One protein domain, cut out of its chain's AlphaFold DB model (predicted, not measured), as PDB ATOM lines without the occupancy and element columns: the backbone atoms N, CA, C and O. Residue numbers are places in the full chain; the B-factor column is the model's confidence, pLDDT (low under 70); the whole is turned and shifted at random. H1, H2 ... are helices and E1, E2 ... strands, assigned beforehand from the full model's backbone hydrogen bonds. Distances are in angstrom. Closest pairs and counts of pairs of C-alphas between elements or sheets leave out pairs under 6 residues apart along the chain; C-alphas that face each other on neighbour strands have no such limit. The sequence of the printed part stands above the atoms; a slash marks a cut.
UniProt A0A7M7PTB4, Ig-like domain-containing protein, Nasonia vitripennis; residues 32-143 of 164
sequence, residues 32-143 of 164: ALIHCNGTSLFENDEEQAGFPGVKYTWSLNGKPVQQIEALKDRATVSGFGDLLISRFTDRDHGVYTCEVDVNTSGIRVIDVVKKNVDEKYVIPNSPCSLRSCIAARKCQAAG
ATOM      1  N   ALA A  32     140.867 223.903 157.017       81.00
ATOM      2  CA  ALA A  32     140.801 223.408 155.648       81.00
ATOM      3  C   ALA A  32     140.412 221.931 155.637       81.00
ATOM      4  O   ALA A  32     140.925 221.156 156.447       81.00
ATOM      5  N   LEU A  33     139.524 221.545 154.721       82.38
ATOM      6  CA  LEU A  33     139.147 220.149 154.506       82.38
ATOM      7  C   LEU A  33     139.532 219.734 153.094       82.38
ATOM      8  O   LEU A  33     139.083 220.320 152.113       82.38
ATOM      9  N   ILE A  34     140.362 218.705 153.000       86.00
ATOM     10  CA  ILE A  34     140.833 218.160 151.739       86.00
ATOM     11  C   ILE A  34     140.253 216.765 151.587       86.00
ATOM     12  O   ILE A  34     140.692 215.819 152.243       86.00
ATOM     13  N   HIS A  35     139.274 216.637 150.695       82.25
ATOM     14  CA  HIS A  35     138.688 215.334 150.426       82.25
ATOM     15  C   HIS A  35     139.694 214.382 149.788       82.25
ATOM     16  O   HIS A  35     140.477 214.814 148.938       82.25
ATOM     17  N   CYS A  36     139.659 213.096 150.121       83.00
ATOM     18  CA  CYS A  36     140.433 212.117 149.364       83.00
ATOM     19  C   CYS A  36     139.747 211.814 148.020       83.00
ATOM     20  O   CYS A  36     140.395 211.919 146.980       83.00
ATOM     21  N   ASN A  37     138.430 211.546 148.032       73.25
ATOM     22  CA  ASN A  37     137.621 211.109 146.873       73.25
ATOM     23  C   ASN A  37     138.231 209.923 146.102       73.25
ATOM     24  O   ASN A  37     138.077 209.829 144.885       73.25
ATOM     25  N   GLY A  38     139.002 209.076 146.785       66.62
ATOM     26  CA  GLY A  38     139.698 207.960 146.155       66.62
ATOM     27  C   GLY A  38     138.824 206.717 146.008       66.62
ATOM     28  O   GLY A  38     137.810 206.572 146.680       66.62
ATOM     29  N   THR A  39     139.316 205.814 145.165       67.44
ATOM     30  CA  THR A  39     138.812 204.497 144.760       67.44
ATOM     31  C   THR A  39     137.403 204.453 144.162       67.44
ATOM     32  O   THR A  39     136.393 204.688 144.814       67.44
ATOM     33  N   SER A  40     137.320 204.014 142.903       69.94
ATOM     34  CA  SER A  40     136.054 203.708 142.219       69.94
ATOM     35  C   SER A  40     135.431 202.373 142.651       69.94
ATOM     36  O   SER A  40     134.487 201.910 142.015       69.94
ATOM     37  N   LEU A  41     136.016 201.695 143.646       69.25
ATOM     38  CA  LEU A  41     135.530 200.403 144.136       69.25
ATOM     39  C   LEU A  41     134.232 200.514 144.931       69.25
ATOM     40  O   LEU A  41     133.499 199.533 145.003       69.25
ATOM     41  N   PHE A  42     133.973 201.669 145.535       68.81
ATOM     42  CA  PHE A  42     132.794 201.893 146.361       68.81
ATOM     43  C   PHE A  42     131.828 202.806 145.615       68.81
ATOM     44  O   PHE A  42     132.236 203.812 145.035       68.81
ATOM     45  N   GLU A  43     130.542 202.456 145.616       66.50
ATOM     46  CA  GLU A  43     129.525 203.276 144.947       66.50
ATOM     47  C   GLU A  43     129.214 204.550 145.756       66.50
ATOM     48  O   GLU A  43     128.723 205.537 145.209       66.50
ATOM     49  N   ASN A  44     129.494 204.538 147.065       61.91
ATOM     50  CA  ASN A  44     129.265 205.657 147.978       61.91
ATOM     51  C   ASN A  44     130.190 205.615 149.214       61.91
ATOM     52  O   ASN A  44     130.691 204.554 149.592       61.91
ATOM     53  N   ASP A  45     130.342 206.759 149.895       58.69
ATOM     54  CA  ASP A  45     131.204 206.884 151.086       58.69
ATOM     55  C   ASP A  45     130.779 205.971 152.248       58.69
ATOM     56  O   ASP A  45     131.586 205.672 153.123       58.69
ATOM     57  N   GLU A  46     129.506 205.567 152.316       61.53
ATOM     58  CA  GLU A  46     128.961 204.788 153.435       61.53
ATOM     59  C   GLU A  46     129.398 203.317 153.364       61.53
ATOM     60  O   GLU A  46     129.646 202.703 154.398       61.53
ATOM     61  N   GLU A  47     129.564 202.786 152.152       65.25
ATOM     62  CA  GLU A  47     130.164 201.476 151.888       65.25
ATOM     63  C   GLU A  47     131.680 201.486 152.123       65.25
ATOM     64  O   GLU A  47     132.245 200.522 152.634       65.25
ATOM     65  N   GLN A  48     132.328 202.598 151.778       66.31
ATOM     66  CA  GLN A  48     133.758 202.805 151.974       66.31
ATOM     67  C   GLN A  48     134.124 202.959 153.460       66.31
ATOM     68  O   GLN A  48     135.163 202.461 153.911       66.31
ATOM     69  N   ALA A  49     133.288 203.647 154.242       62.78
ATOM     70  CA  ALA A  49     133.505 203.826 155.672       62.78
ATOM     71  C   ALA A  49     133.399 202.511 156.430       62.78
ATOM     72  O   ALA A  49     132.375 201.836 156.426       62.78
ATOM     73  N   GLY A  50     134.450 202.184 157.177       62.56
ATOM     74  CA  GLY A  50     134.454 200.967 157.981       62.56
ATOM     75  C   GLY A  50     134.569 199.687 157.153       62.56
ATOM     76  O   GLY A  50     134.488 198.605 157.739       62.56
ATOM     77  N   PHE A  51     134.819 199.782 155.839       71.50
ATOM     78  CA  PHE A  51     135.185 198.615 155.053       71.50
ATOM     79  C   PHE A  51     136.517 198.053 155.578       71.50
ATOM     80  O   PHE A  51     137.525 198.773 155.644       71.50
ATOM     81  N   PRO A  52     136.552 196.778 155.996       72.19
ATOM     82  CA  PRO A  52     137.748 196.194 156.577       72.19
ATOM     83  C   PRO A  52     138.867 196.141 155.533       72.19
ATOM     84  O   PRO A  52     138.686 195.637 154.427       72.19
ATOM     85  N   GLY A  53     140.042 196.648 155.905       79.69
ATOM     86  CA  GLY A  53     141.224 196.629 155.043       79.69
ATOM     87  C   GLY A  53     141.411 197.862 154.158       79.69
ATOM     88  O   GLY A  53     142.325 197.847 153.340       79.69
ATOM     89  N   VAL A  54     140.615 198.927 154.322       85.44
ATOM     90  CA  VAL A  54     140.910 200.234 153.705       85.44
ATOM     91  C   VAL A  54     141.841 201.044 154.599       85.44
ATOM     92  O   VAL A  54     141.601 201.200 155.798       85.44
ATOM     93  N   LYS A  55     142.894 201.602 154.007       88.56
ATOM     94  CA  LYS A  55     143.834 202.498 154.673       88.56
ATOM     95  C   LYS A  55     144.043 203.756 153.844       88.56
ATOM     96  O   LYS A  55     144.340 203.682 152.658       88.56
ATOM     97  N   TYR A  56     143.980 204.901 154.517       89.69
ATOM     98  CA  TYR A  56     144.288 206.202 153.936       89.69
ATOM     99  C   TYR A  56     145.628 206.699 154.442       89.69
ATOM    100  O   TYR A  56     145.910 206.663 155.644       89.69
ATOM    101  N   THR A  57     146.450 207.201 153.531       94.31
ATOM    102  CA  THR A  57     147.683 207.898 153.886       94.31
ATOM    103  C   THR A  57     147.782 209.215 153.141       94.31
ATOM    104  O   THR A  57     147.355 209.331 151.998       94.31
ATOM    105  N   TRP A  58     148.332 210.222 153.819       97.12
ATOM    106  CA  TRP A  58     148.470 211.566 153.278       97.12
ATOM    107  C   TRP A  58     149.922 212.019 153.315       97.12
ATOM    108  O   TRP A  58     150.623 211.839 154.315       97.12
ATOM    109  N   SER A  59     150.352 212.676 152.243       98.31
ATOM    110  CA  SER A  59     151.619 213.398 152.191       98.31
ATOM    111  C   SER A  59     151.413 214.822 151.687       98.31
ATOM    112  O   SER A  59     150.550 215.062 150.848       98.31
ATOM    113  N   LEU A  60     152.218 215.753 152.194       98.44
ATOM    114  CA  LEU A  60     152.342 217.121 151.698       98.44
ATOM    115  C   LEU A  60     153.704 217.257 151.023       98.44
ATOM    116  O   LEU A  60     154.738 217.030 151.653       98.44
ATOM    117  N   ASN A  61     153.705 217.614 149.739       97.94
ATOM    118  CA  ASN A  61     154.914 217.772 148.926       97.94
ATOM    119  C   ASN A  61     155.835 216.536 149.010       97.94
ATOM    120  O   ASN A  61     157.056 216.650 149.079       97.94
ATOM    121  N   GLY A  62     155.232 215.341 149.057       97.38
ATOM    122  CA  GLY A  62     155.929 214.054 149.153       97.38
ATOM    123  C   GLY A  62     156.362 213.636 150.562       97.38
ATOM    124  O   GLY A  62     156.797 212.502 150.739       97.38
ATOM    125  N   LYS A  63     156.214 214.491 151.583       98.00
ATOM    126  CA  LYS A  63     156.513 214.133 152.976       98.00
ATOM    127  C   LYS A  63     155.239 213.673 153.702       98.00
ATOM    128  O   LYS A  63     154.248 214.402 153.659       98.00
ATOM    129  N   PRO A  64     155.230 212.512 154.386       97.44
ATOM    130  CA  PRO A  64     154.062 212.049 155.135       97.44
ATOM    131  C   PRO A  64     153.590 213.092 156.149       97.44
ATOM    132  O   PRO A  64     154.399 213.606 156.924       97.44
ATOM    133  N   VAL A  65     152.287 213.384 156.168       96.81
ATOM    134  CA  VAL A  65     151.709 214.441 157.017       96.81
ATOM    135  C   VAL A  65     152.024 214.205 158.498       96.81
ATOM    136  O   VAL A  65     152.386 215.140 159.206       96.81
ATOM    137  N   GLN A  66     152.008 212.950 158.952       92.06
ATOM    138  CA  GLN A  66     152.301 212.567 160.340       92.06
ATOM    139  C   GLN A  66     153.766 212.811 160.750       92.06
ATOM    140  O   GLN A  66     154.079 212.815 161.935       92.06
ATOM    141  N   GLN A  67     154.670 213.006 159.785       96.31
ATOM    142  CA  GLN A  67     156.091 213.306 160.014       96.31
ATOM    143  C   GLN A  67     156.406 214.807 159.895       96.31
ATOM    144  O   GLN A  67     157.567 215.223 159.984       96.31
ATOM    145  N   ILE A  68     155.402 215.639 159.611       97.50
ATOM    146  CA  ILE A  68     155.550 217.090 159.530       97.50
ATOM    147  C   ILE A  68     155.187 217.666 160.897       97.50
ATOM    148  O   ILE A  68     154.014 217.778 161.234       97.50
ATOM    149  N   GLU A  69     156.196 218.065 161.676       96.38
ATOM    150  CA  GLU A  69     155.995 218.580 163.042       96.38
ATOM    151  C   GLU A  69     154.993 219.743 163.100       96.38
ATOM    152  O   GLU A  69     154.142 219.782 163.980       96.38
ATOM    153  N   ALA A  70     154.998 220.640 162.106       95.12
ATOM    154  CA  ALA A  70     154.046 221.753 162.035       95.12
ATOM    155  C   ALA A  70     152.573 221.317 161.874       95.12
ATOM    156  O   ALA A  70     151.669 222.114 162.135       95.12
ATOM    157  N   LEU A  71     152.313 220.084 161.429       95.50
ATOM    158  CA  LEU A  71     150.972 219.538 161.195       95.50
ATOM    159  C   LEU A  71     150.544 218.512 162.248       95.50
ATOM    160  O   LEU A  71     149.360 218.199 162.326       95.50
ATOM    161  N   LYS A  72     151.466 218.025 163.080       90.75
ATOM    162  CA  LYS A  72     151.250 216.917 164.020       90.75
ATOM    163  C   LYS A  72     150.030 217.091 164.932       90.75
ATOM    164  O   LYS A  72     149.260 216.153 165.092       90.75
ATOM    165  N   ASP A  73     149.812 218.307 165.435       89.56
ATOM    166  CA  ASP A  73     148.704 218.638 166.349       89.56
ATOM    167  C   ASP A  73     147.547 219.379 165.653       89.56
ATOM    168  O   ASP A  73     146.713 220.025 166.297       89.56
ATOM    169  N   ARG A  74     147.548 219.395 164.315       88.88
ATOM    170  CA  ARG A  74     146.604 220.177 163.501       88.88
ATOM    171  C   ARG A  74     145.937 219.383 162.398       88.88
ATOM    172  O   ARG A  74     144.878 219.820 161.953       88.88
ATOM    173  N   ALA A  75     146.551 218.287 161.968       89.81
ATOM    174  CA  ALA A  75     146.093 217.445 160.883       89.81
ATOM    175  C   ALA A  75     145.433 216.170 161.416       89.81
ATOM    176  O   ALA A  75     146.047 215.404 162.157       89.81
ATOM    177  N   THR A  76     144.207 215.915 160.973       84.88
ATOM    178  CA  THR A  76     143.434 214.727 161.346       84.88
ATOM    179  C   THR A  76     142.889 214.072 160.090       84.88
ATOM    180  O   THR A  76     142.291 214.745 159.254       84.88
ATOM    181  N   VAL A  77     143.073 212.759 159.961       83.38
ATOM    182  CA  VAL A  77     142.447 211.968 158.894       83.38
ATOM    183  C   VAL A  77     141.125 211.414 159.419       83.38
ATOM    184  O   VAL A  77     141.092 210.815 160.495       83.38
ATOM    185  N   SER A  78     140.035 211.643 158.690       77.56
ATOM    186  CA  SER A  78     138.710 211.133 159.041       77.56
ATOM    187  C   SER A  78     138.607 209.624 158.784       77.56
ATOM    188  O   SER A  78     139.415 209.040 158.062       77.56
ATOM    189  N   GLY A  79     137.570 208.977 159.327       69.94
ATOM    190  CA  GLY A  79     137.290 207.559 159.044       69.94
ATOM    191  C   GLY A  79     136.978 207.258 157.569       69.94
ATOM    192  O   GLY A  79     137.063 206.107 157.155       69.94
ATOM    193  N   PHE A  80     136.660 208.290 156.783       72.19
ATOM    194  CA  PHE A  80     136.392 208.220 155.344       72.19
ATOM    195  C   PHE A  80     137.616 208.621 154.500       72.19
ATOM    196  O   PHE A  80     137.548 208.650 153.280       72.19
ATOM    197  N   GLY A  81     138.745 208.934 155.145       78.19
ATOM    198  CA  GLY A  81     140.006 209.231 154.471       78.19
ATOM    199  C   GLY A  81     140.279 210.697 154.173       78.19
ATOM    200  O   GLY A  81     141.371 211.012 153.708       78.19
ATOM    201  N   ASP A  82     139.355 211.602 154.473       83.06
ATOM    202  CA  ASP A  82     139.556 213.039 154.268       83.06
ATOM    203  C   ASP A  82     140.543 213.629 155.275       83.06
ATOM    204  O   ASP A  82     140.595 213.204 156.429       83.06
ATOM    205  N   LEU A  83     141.296 214.645 154.857       87.81
ATOM    206  CA  LEU A  83     142.259 215.338 155.705       87.81
ATOM    207  C   LEU A  83     141.699 216.681 156.177       87.81
ATOM    208  O   LEU A  83     141.445 217.572 155.370       87.81
ATOM    209  N   LEU A  84     141.566 216.850 157.490       87.00
ATOM    210  CA  LEU A  84     141.247 218.123 158.130       87.00
ATOM    211  C   LEU A  84     142.525 218.772 158.661       87.00
ATOM    212  O   LEU A  84     143.264 218.134 159.406       87.00
ATOM    213  N   ILE A  85     142.745 220.050 158.349       89.50
ATOM    214  CA  ILE A  85     143.833 220.862 158.908       89.50
ATOM    215  C   ILE A  85     143.237 222.046 159.670       89.50
ATOM    216  O   ILE A  85     142.547 222.888 159.099       89.50
ATOM    217  N   SER A  86     143.511 222.128 160.969       84.56
ATOM    218  CA  SER A  86     143.145 223.279 161.806       84.56
ATOM    219  C   SER A  86     144.222 224.365 161.790       84.56
ATOM    220  O   SER A  86     145.396 224.091 161.542       84.56
ATOM    221  N   ARG A  87     143.830 225.609 162.100       86.88
ATOM    222  CA  ARG A  87     144.716 226.790 162.066       86.88
ATOM    223  C   ARG A  87     145.435 226.907 160.720       86.88
ATOM    224  O   ARG A  87     146.637 227.130 160.708       86.88
ATOM    225  N   PHE A  88     144.718 226.680 159.621       86.25
ATOM    226  CA  PHE A  88     145.277 226.664 158.271       86.25
ATOM    227  C   PHE A  88     145.866 228.029 157.896       86.25
ATOM    228  O   PHE A  88     145.262 229.070 158.161       86.25
ATOM    229  N   THR A  89     147.051 228.013 157.294       93.19
ATOM    230  CA  THR A  89     147.801 229.204 156.878       93.19
ATOM    231  C   THR A  89     148.404 229.009 155.492       93.19
ATOM    232  O   THR A  89     148.533 227.880 155.024       93.19
ATOM    233  N   ASP A  90     148.918 230.085 154.893       95.06
ATOM    234  CA  ASP A  90     149.616 230.025 153.600       95.06
ATOM    235  C   ASP A  90     150.808 229.050 153.580       95.06
ATOM    236  O   ASP A  90     151.208 228.561 152.526       95.06
ATOM    237  N   ARG A  91     151.393 228.740 154.747       95.50
ATOM    238  CA  ARG A  91     152.500 227.772 154.867       95.50
ATOM    239  C   ARG A  91     152.046 226.328 154.691       95.50
ATOM    240  O   ARG A  91     152.877 225.458 154.450       95.50
ATOM    241  N   ASP A  92     150.752 226.088 154.858       96.12
ATOM    242  CA  ASP A  92     150.134 224.780 154.721       96.12
ATOM    243  C   ASP A  92     149.709 224.522 153.255       96.12
ATOM    244  O   ASP A  92     149.223 223.433 152.950       96.12
ATOM    245  N   HIS A  93     149.921 225.476 152.334       97.12
ATOM    246  CA  HIS A  93     149.700 225.305 150.893       97.12
ATOM    247  C   HIS A  93     150.662 224.284 150.268       97.12
ATOM    248  O   HIS A  93     151.824 224.152 150.661       97.12
ATOM    249  N   GLY A  94     150.196 223.596 149.225       97.50
ATOM    250  CA  GLY A  94     151.039 222.707 148.430       97.50
ATOM    251  C   GLY A  94     150.302 221.517 147.837       97.50
ATOM    252  O   GLY A  94     149.074 221.445 147.827       97.50
ATOM    253  N   VAL A  95     151.076 220.560 147.330       98.25
ATOM    254  CA  VAL A  95     150.533 219.349 146.718       98.25
ATOM    255  C   VAL A  95     150.315 218.301 147.797       98.25
ATOM    256  O   VAL A  95     151.263 217.672 148.272       98.25
ATOM    257  N   TYR A  96     149.054 218.089 148.153       97.62
ATOM    258  CA  TYR A  96     148.653 216.988 149.013       97.62
ATOM    259  C   TYR A  96     148.359 215.759 148.163       97.62
ATOM    260  O   TYR A  96     147.690 215.846 147.134       97.62
ATOM    261  N   THR A  97     148.869 214.610 148.588       97.56
ATOM    262  CA  THR A  97     148.611 213.319 147.948       97.56
ATOM    263  C   THR A  97     147.905 212.412 148.943       97.56
ATOM    264  O   THR A  97     148.482 212.125 149.992       97.56
ATOM    265  N   CYS A  98     146.690 211.983 148.606       95.19
ATOM    266  CA  CYS A  98     145.990 210.897 149.276       95.19
ATOM    267  C   CYS A  98     146.318 209.586 148.566       95.19
ATOM    268  O   CYS A  98     146.170 209.500 147.349       95.19
ATOM    269  N   GLU A  99     146.726 208.574 149.316       94.56
ATOM    270  CA  GLU A  99     146.830 207.199 148.840       94.56
ATOM    271  C   GLU A  99     145.826 206.334 149.607       94.56
ATOM    272  O   GLU A  99     145.828 206.321 150.845       94.56
ATOM    273  N   VAL A 100     144.969 205.642 148.856       91.12
ATOM    274  CA  VAL A 100     143.966 204.695 149.352       91.12
ATOM    275  C   VAL A 100     144.446 203.287 149.035       91.12
ATOM    276  O   VAL A 100     144.484 202.904 147.871       91.12
ATOM    277  N   ASP A 101     144.802 202.520 150.060       90.62
ATOM    278  CA  ASP A 101     145.176 201.107 149.946       90.62
ATOM    279  C   ASP A 101     144.014 200.256 150.463       90.62
ATOM    280  O   ASP A 101     143.697 200.277 151.654       90.62
ATOM    281  N   VAL A 102     143.351 199.543 149.556       88.44
ATOM    282  CA  VAL A 102     142.287 198.589 149.866       88.44
ATOM    283  C   VAL A 102     142.876 197.194 149.774       88.44
ATOM    284  O   VAL A 102     143.240 196.757 148.686       88.44
ATOM    285  N   ASN A 103     142.940 196.483 150.896       86.94
ATOM    286  CA  ASN A 103     143.428 195.111 150.960       86.94
ATOM    287  C   ASN A 103     142.373 194.199 151.594       86.94
ATOM    288  O   ASN A 103     142.239 194.133 152.816       86.94
ATOM    289  N   THR A 104     141.628 193.488 150.752       80.62
ATOM    290  CA  THR A 104     140.573 192.569 151.184       80.62
ATOM    291  C   THR A 104     140.569 191.315 150.330       80.62
ATOM    292  O   THR A 104     140.713 191.383 149.113       80.62
ATOM    293  N   SER A 105     140.383 190.151 150.957       76.31
ATOM    294  CA  SER A 105     140.104 188.881 150.264       76.31
ATOM    295  C   SER A 105     141.047 188.557 149.086       76.31
ATOM    296  O   SER A 105     140.624 187.988 148.084       76.31
ATOM    297  N   GLY A 106     142.329 188.932 149.192       74.94
ATOM    298  CA  GLY A 106     143.352 188.701 148.160       74.94
ATOM    299  C   GLY A 106     143.391 189.727 147.019       74.94
ATOM    300  O   GLY A 106     144.258 189.632 146.154       74.94
ATOM    301  N   ILE A 107     142.503 190.721 147.024       77.38
ATOM    302  CA  ILE A 107     142.506 191.856 146.102       77.38
ATOM    303  C   ILE A 107     143.160 193.043 146.811       77.38
ATOM    304  O   ILE A 107     142.727 193.449 147.892       77.38
ATOM    305  N   ARG A 108     144.199 193.603 146.180       87.44
ATOM    306  CA  ARG A 108     144.833 194.848 146.613       87.44
ATOM    307  C   ARG A 108     144.680 195.914 145.540       87.44
ATOM    308  O   ARG A 108     145.154 195.722 144.422       87.44
ATOM    309  N   VAL A 109     144.049 197.027 145.888       87.12
ATOM    310  CA  VAL A 109     143.901 198.194 145.012       87.12
ATOM    311  C   VAL A 109     144.525 199.393 145.699       87.12
ATOM    312  O   VAL A 109     144.217 199.672 146.852       87.12
ATOM    313  N   ILE A 110     145.407 200.082 144.978       90.19
ATOM    314  CA  ILE A 110     146.019 201.329 145.424       90.19
ATOM    315  C   ILE A 110     145.557 202.422 144.473       90.19
ATOM    316  O   ILE A 110     145.813 202.331 143.272       90.19
ATOM    317  N   ASP A 111     144.896 203.439 145.011       90.94
ATOM    318  CA  ASP A 111     144.521 204.639 144.270       90.94
ATOM    319  C   ASP A 111     145.211 205.870 144.861       90.94
ATOM    320  O   ASP A 111     145.413 205.959 146.073       90.94
ATOM    321  N   VAL A 112     145.605 206.809 144.001       93.25
ATOM    322  CA  VAL A 112     146.416 207.969 144.378       93.25
ATOM    323  C   VAL A 112     145.801 209.243 143.817       93.25
ATOM    324  O   VAL A 112     145.845 209.501 142.615       93.25
ATOM    325  N   VAL A 113     145.315 210.102 144.712       91.25
ATOM    326  CA  VAL A 113     144.698 211.386 144.369       91.25
ATOM    327  C   VAL A 113     145.614 212.526 144.793       91.25
ATOM    328  O   VAL A 113     145.976 212.653 145.962       91.25
ATOM    329  N   LYS A 114     145.979 213.396 143.847       94.75
ATOM    330  CA  LYS A 114     146.797 214.590 144.104       94.75
ATOM    331  C   LYS A 114     145.956 215.853 144.003       94.75
ATOM    332  O   LYS A 114     145.237 216.042 143.026       94.75
ATOM    333  N   LYS A 115     146.084 216.740 144.988       91.12
ATOM    334  CA  LYS A 115     145.368 218.017 145.059       91.12
ATOM    335  C   LYS A 115     146.349 219.148 145.331       91.12
ATOM    336  O   LYS A 115     147.162 219.055 146.246       91.12
ATOM    337  N   ASN A 116     146.274 220.213 144.534       94.19
ATOM    338  CA  ASN A 116     146.998 221.449 144.818       94.19
ATOM    339  C   ASN A 116     146.149 222.316 145.753       94.19
ATOM    340  O   ASN A 116     145.157 222.912 145.313       94.19
ATOM    341  N   VAL A 117     146.518 222.303 147.031       92.38
ATOM    342  CA  VAL A 117     145.774 222.884 148.147       92.38
ATOM    343  C   VAL A 117     146.247 224.304 148.409       92.38
ATOM    344  O   VAL A 117     147.437 224.560 148.588       92.38
ATOM    345  N   ASP A 118     145.275 225.204 148.428       91.31
ATOM    346  CA  ASP A 118     145.391 226.635 148.667       91.31
ATOM    347  C   ASP A 118     144.152 227.107 149.458       91.31
ATOM    348  O   ASP A 118     143.349 226.289 149.925       91.31
ATOM    349  N   GLU A 119     143.980 228.419 149.579       84.75
ATOM    350  CA  GLU A 119     142.897 229.066 150.324       84.75
ATOM    351  C   GLU A 119     141.480 228.581 149.944       84.75
ATOM    352  O   GLU A 119     140.580 228.641 150.777       84.75
ATOM    353  N   LYS A 120     141.245 228.031 148.741       81.31
ATOM    354  CA  LYS A 120     139.910 227.529 148.346       81.31
ATOM    355  C   LYS A 120     139.426 226.334 149.174       81.31
ATOM    356  O   LYS A 120     138.241 226.025 149.158       81.31
ATOM    357  N   TYR A 121     140.338 225.640 149.857       82.12
ATOM    358  CA  TYR A 121     139.999 224.521 150.739       82.12
ATOM    359  C   TYR A 121     139.620 224.977 152.151       82.12
ATOM    360  O   TYR A 121     139.224 224.141 152.967       82.12
ATOM    361  N   VAL A 122     139.740 226.276 152.455       81.31
ATOM    362  CA  VAL A 122     139.335 226.838 153.743       81.31
ATOM    363  C   VAL A 122     137.815 226.780 153.882       81.31
ATOM    364  O   VAL A 122     137.071 227.262 153.032       81.31
ATOM    365  N   ILE A 123     137.350 226.213 154.992       73.81
ATOM    366  CA  ILE A 123     135.944 226.203 155.384       73.81
ATOM    367  C   ILE A 123     135.559 227.639 155.788       73.81
ATOM    368  O   ILE A 123     136.142 228.183 156.731       73.81
ATOM    369  N   PRO A 124     134.586 228.271 155.111       61.69
ATOM    370  CA  PRO A 124     134.123 229.603 155.459       61.69
ATOM    371  C   PRO A 124     133.358 229.583 156.787       61.69
ATOM    372  O   PRO A 124     132.571 228.682 157.068       61.69
ATOM    373  N   ASN A 125     133.534 230.639 157.583       54.16
ATOM    374  CA  ASN A 125     132.896 230.800 158.896       54.16
ATOM    375  C   ASN A 125     131.419 231.260 158.826       54.16
ATOM    376  O   ASN A 125     130.897 231.811 159.794       54.16
ATOM    377  N   SER A 126     130.735 231.101 157.687       52.34
ATOM    378  CA  SER A 126     129.357 231.577 157.489       52.34
ATOM    379  C   SER A 126     128.299 230.530 157.887       52.34
ATOM    380  O   SER A 126     128.478 229.350 157.583       52.34
ATOM    381  N   PRO A 127     127.165 230.932 158.498       43.12
ATOM    382  CA  PRO A 127     126.083 230.014 158.857       43.12
ATOM    383  C   PRO A 127     125.379 229.431 157.616       43.12
ATOM    384  O   PRO A 127     125.080 230.147 156.661       43.12
ATOM    385  N   CYS A 128     125.090 228.126 157.634       43.47
ATOM    386  CA  CYS A 128     124.424 227.419 156.534       43.47
ATOM    387  C   CYS A 128     122.942 227.812 156.379       43.47
ATOM    388  O   CYS A 128     122.234 228.020 157.365       43.47
ATOM    389  N   SER A 129     122.437 227.818 155.140       37.06
ATOM    390  CA  SER A 129     120.999 227.942 154.855       37.06
ATOM    391  C   SER A 129     120.273 226.594 155.007       37.06
ATOM    392  O   SER A 129     120.774 225.541 154.612       37.06
ATOM    393  N   LEU A 130     119.066 226.643 155.579       33.31
ATOM    394  CA  LEU A 130     118.309 225.558 156.229       33.31
ATOM    395  C   LEU A 130     117.913 224.326 155.381       33.31
ATOM    396  O   LEU A 130     117.279 223.418 155.915       33.31
ATOM    397  N   ARG A 131     118.250 224.246 154.089       34.47
ATOM    398  CA  ARG A 131     117.881 223.092 153.237       34.47
ATOM    399  C   ARG A 131     118.957 222.011 153.114       34.47
ATOM    400  O   ARG A 131     118.655 220.943 152.593       34.47
ATOM    401  N   SER A 132     120.151 222.233 153.664       41.72
ATOM    402  CA  SER A 132     121.312 221.343 153.485       41.72
ATOM    403  C   SER A 132     121.821 220.720 154.797       41.72
ATOM    404  O   SER A 132     122.982 220.353 154.898       41.72
ATOM    405  N   CYS A 133     120.976 220.594 155.829       39.09
ATOM    406  CA  CYS A 133     121.393 220.210 157.192       39.09
ATOM    407  C   CYS A 133     121.568 218.699 157.462       39.09
ATOM    408  O   CYS A 133     121.901 218.333 158.591       39.09
ATOM    409  N   ILE A 134     121.383 217.805 156.484       41.53
ATOM    410  CA  ILE A 134     121.688 216.366 156.675       41.53
ATOM    411  C   ILE A 134     123.195 216.179 156.957       41.53
ATOM    412  O   ILE A 134     123.584 215.396 157.826       41.53
ATOM    413  N   ALA A 135     124.006 217.031 156.330       44.44
ATOM    414  CA  ALA A 135     125.410 217.306 156.594       44.44
ATOM    415  C   ALA A 135     125.781 217.511 158.076       44.44
ATOM    416  O   ALA A 135     126.706 216.888 158.598       44.44
ATOM    417  N   ALA A 136     125.036 218.368 158.778       42.34
ATOM    418  CA  ALA A 136     125.389 218.828 160.118       42.34
ATOM    419  C   ALA A 136     125.286 217.718 161.180       42.34
ATOM    420  O   ALA A 136     126.094 217.685 162.105       42.34
ATOM    421  N   ARG A 137     124.351 216.762 161.040       40.44
ATOM    422  CA  ARG A 137     124.221 215.633 161.986       40.44
ATOM    423  C   ARG A 137     125.384 214.643 161.896       40.44
ATOM    424  O   ARG A 137     125.817 214.140 162.930       40.44
ATOM    425  N   LYS A 138     125.886 214.359 160.689       43.78
ATOM    426  CA  LYS A 138     127.057 213.484 160.486       43.78
ATOM    427  C   LYS A 138     128.346 214.198 160.920       43.78
ATOM    428  O   LYS A 138     129.159 213.599 161.617       43.78
ATOM    429  N   CYS A 139     128.466 215.495 160.634       45.50
ATOM    430  CA  CYS A 139     129.588 216.325 161.075       45.50
ATOM    431  C   CYS A 139     129.611 216.474 162.633       45.50
ATOM    432  O   CYS A 139     130.670 216.337 163.244       45.50
ATOM    433  N   GLN A 140     128.453 216.541 163.312       45.16
ATOM    434  CA  GLN A 140     128.344 216.484 164.784       45.16
ATOM    435  C   GLN A 140     128.710 215.113 165.387       45.16
ATOM    436  O   GLN A 140     129.375 215.060 166.420       45.16
ATOM    437  N   ALA A 141     128.313 214.002 164.756       42.72
ATOM    438  CA  ALA A 141     128.685 212.654 165.208       42.72
ATOM    439  C   ALA A 141     130.201 212.389 165.104       42.72
ATOM    440  O   ALA A 141     130.740 211.597 165.872       42.72
ATOM    441  N   ALA A 142     130.884 213.083 164.188       45.81
ATOM    442  CA  ALA A 142     132.332 213.030 163.997       45.81
ATOM    443  C   ALA A 142     133.120 214.054 164.845       45.81
ATOM    444  O   ALA A 142     134.342 214.112 164.736       45.81
ATOM    445  N   GLY A 143     132.452 214.870 165.674       44.19
ATOM    446  CA  GLY A 143     133.105 215.890 166.507       44.19
ATOM    447  C   GLY A 143     133.615 217.118 165.740       44.19
ATOM    448  O   GLY A 143     134.499 217.819 166.231       44.19
TER     449      GLY A 143
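Overview. This is residues 32 to 143 of the 164 residues of the protein "Ig-like domain-containing protein" of Nasonia vitripennis (UniProt A0A7M7PTB4). Two three-stranded sheets lie only partly face to face: a larger one of E2, E5 and E6, built on the long hairpin E5 and E6, and a small one of E1, E4 and E3 near the end of that hairpin where E5 begins and E6 ends. After E6 a loose tail swings away from the sheets, its residues 129 to 135 stick out, and it ends with H2 off both sheets; H1 lies on the link before E2. The printed part has 112 residues, with two named helices and six named strands in the order E1 H1 E2 E3 E4 E5 E6 H2. Both sheets are antiparallel, in the orders E1 - E4 - E3 and E2 - E5 - E6; the class is mixed, helices and strands, with 51 residues, under half, in named elements. The whole is compact, with a radius of gyration of the C-alphas of 15.0 A and spans of 45 by 36 by 22 A.

Along the chain. E1, residues 32 to 34, begins at C-alpha 32 (140.801, 223.408, 155.648) and is 6.5 A long. H1, residues 45 to 48, is 4.9 A long. E2, residues 54 to 60, is 20.5 A long. E3, residues 75 to 77, is 6.9 A long, and E4, residues 83 to 86, is 10.1 A long. E5, residues 94 to 104, is 32.0 A long and begins at C-alpha 94 (151.039, 222.707, 148.430). E6, residues 107 to 117, is 31.3 A long. H2, residues 134 to 141, is 11.6 A long and ends at C-alpha 141 (128.685, 212.654, 165.208).

Arrangement. E5, the inner strand of the larger sheet, is antiparallel to E6 at 166 degrees in a hairpin, with N 98 and O 113 at 2.8 A. E2 is antiparallel to E5 at 163 degrees, with N 57 and O 99 at 2.9 A. In the small sheet, E4 is antiparallel to E1 at 171 degrees, with N 34 and O 83 at 2.8 A. E3 and E4 form a hairpin at 152 degrees, with N 84 and O 76 at 2.8 A. Between the sheets, the closest C-alphas of E2 and E4 are those of Trp 58 and Leu 83, 7.7 A apart. H1 and H2 are apart, and neither is on a sheet. In H2, 3 of 4 O i to N i+4 pairs are within hydrogen-bond range; H1 is too short for such a pair.

Size, cuts and confidence. The farthest C-alphas, those of Gly 106 and Ser 126, are 46.1 A apart. The printed part has no cut. The links E2 to E3 and E6 to H2 are long. The mean pLDDT of the printed part is 77.8; residues 38 to 50, 79 and 124 to 143 are under 70.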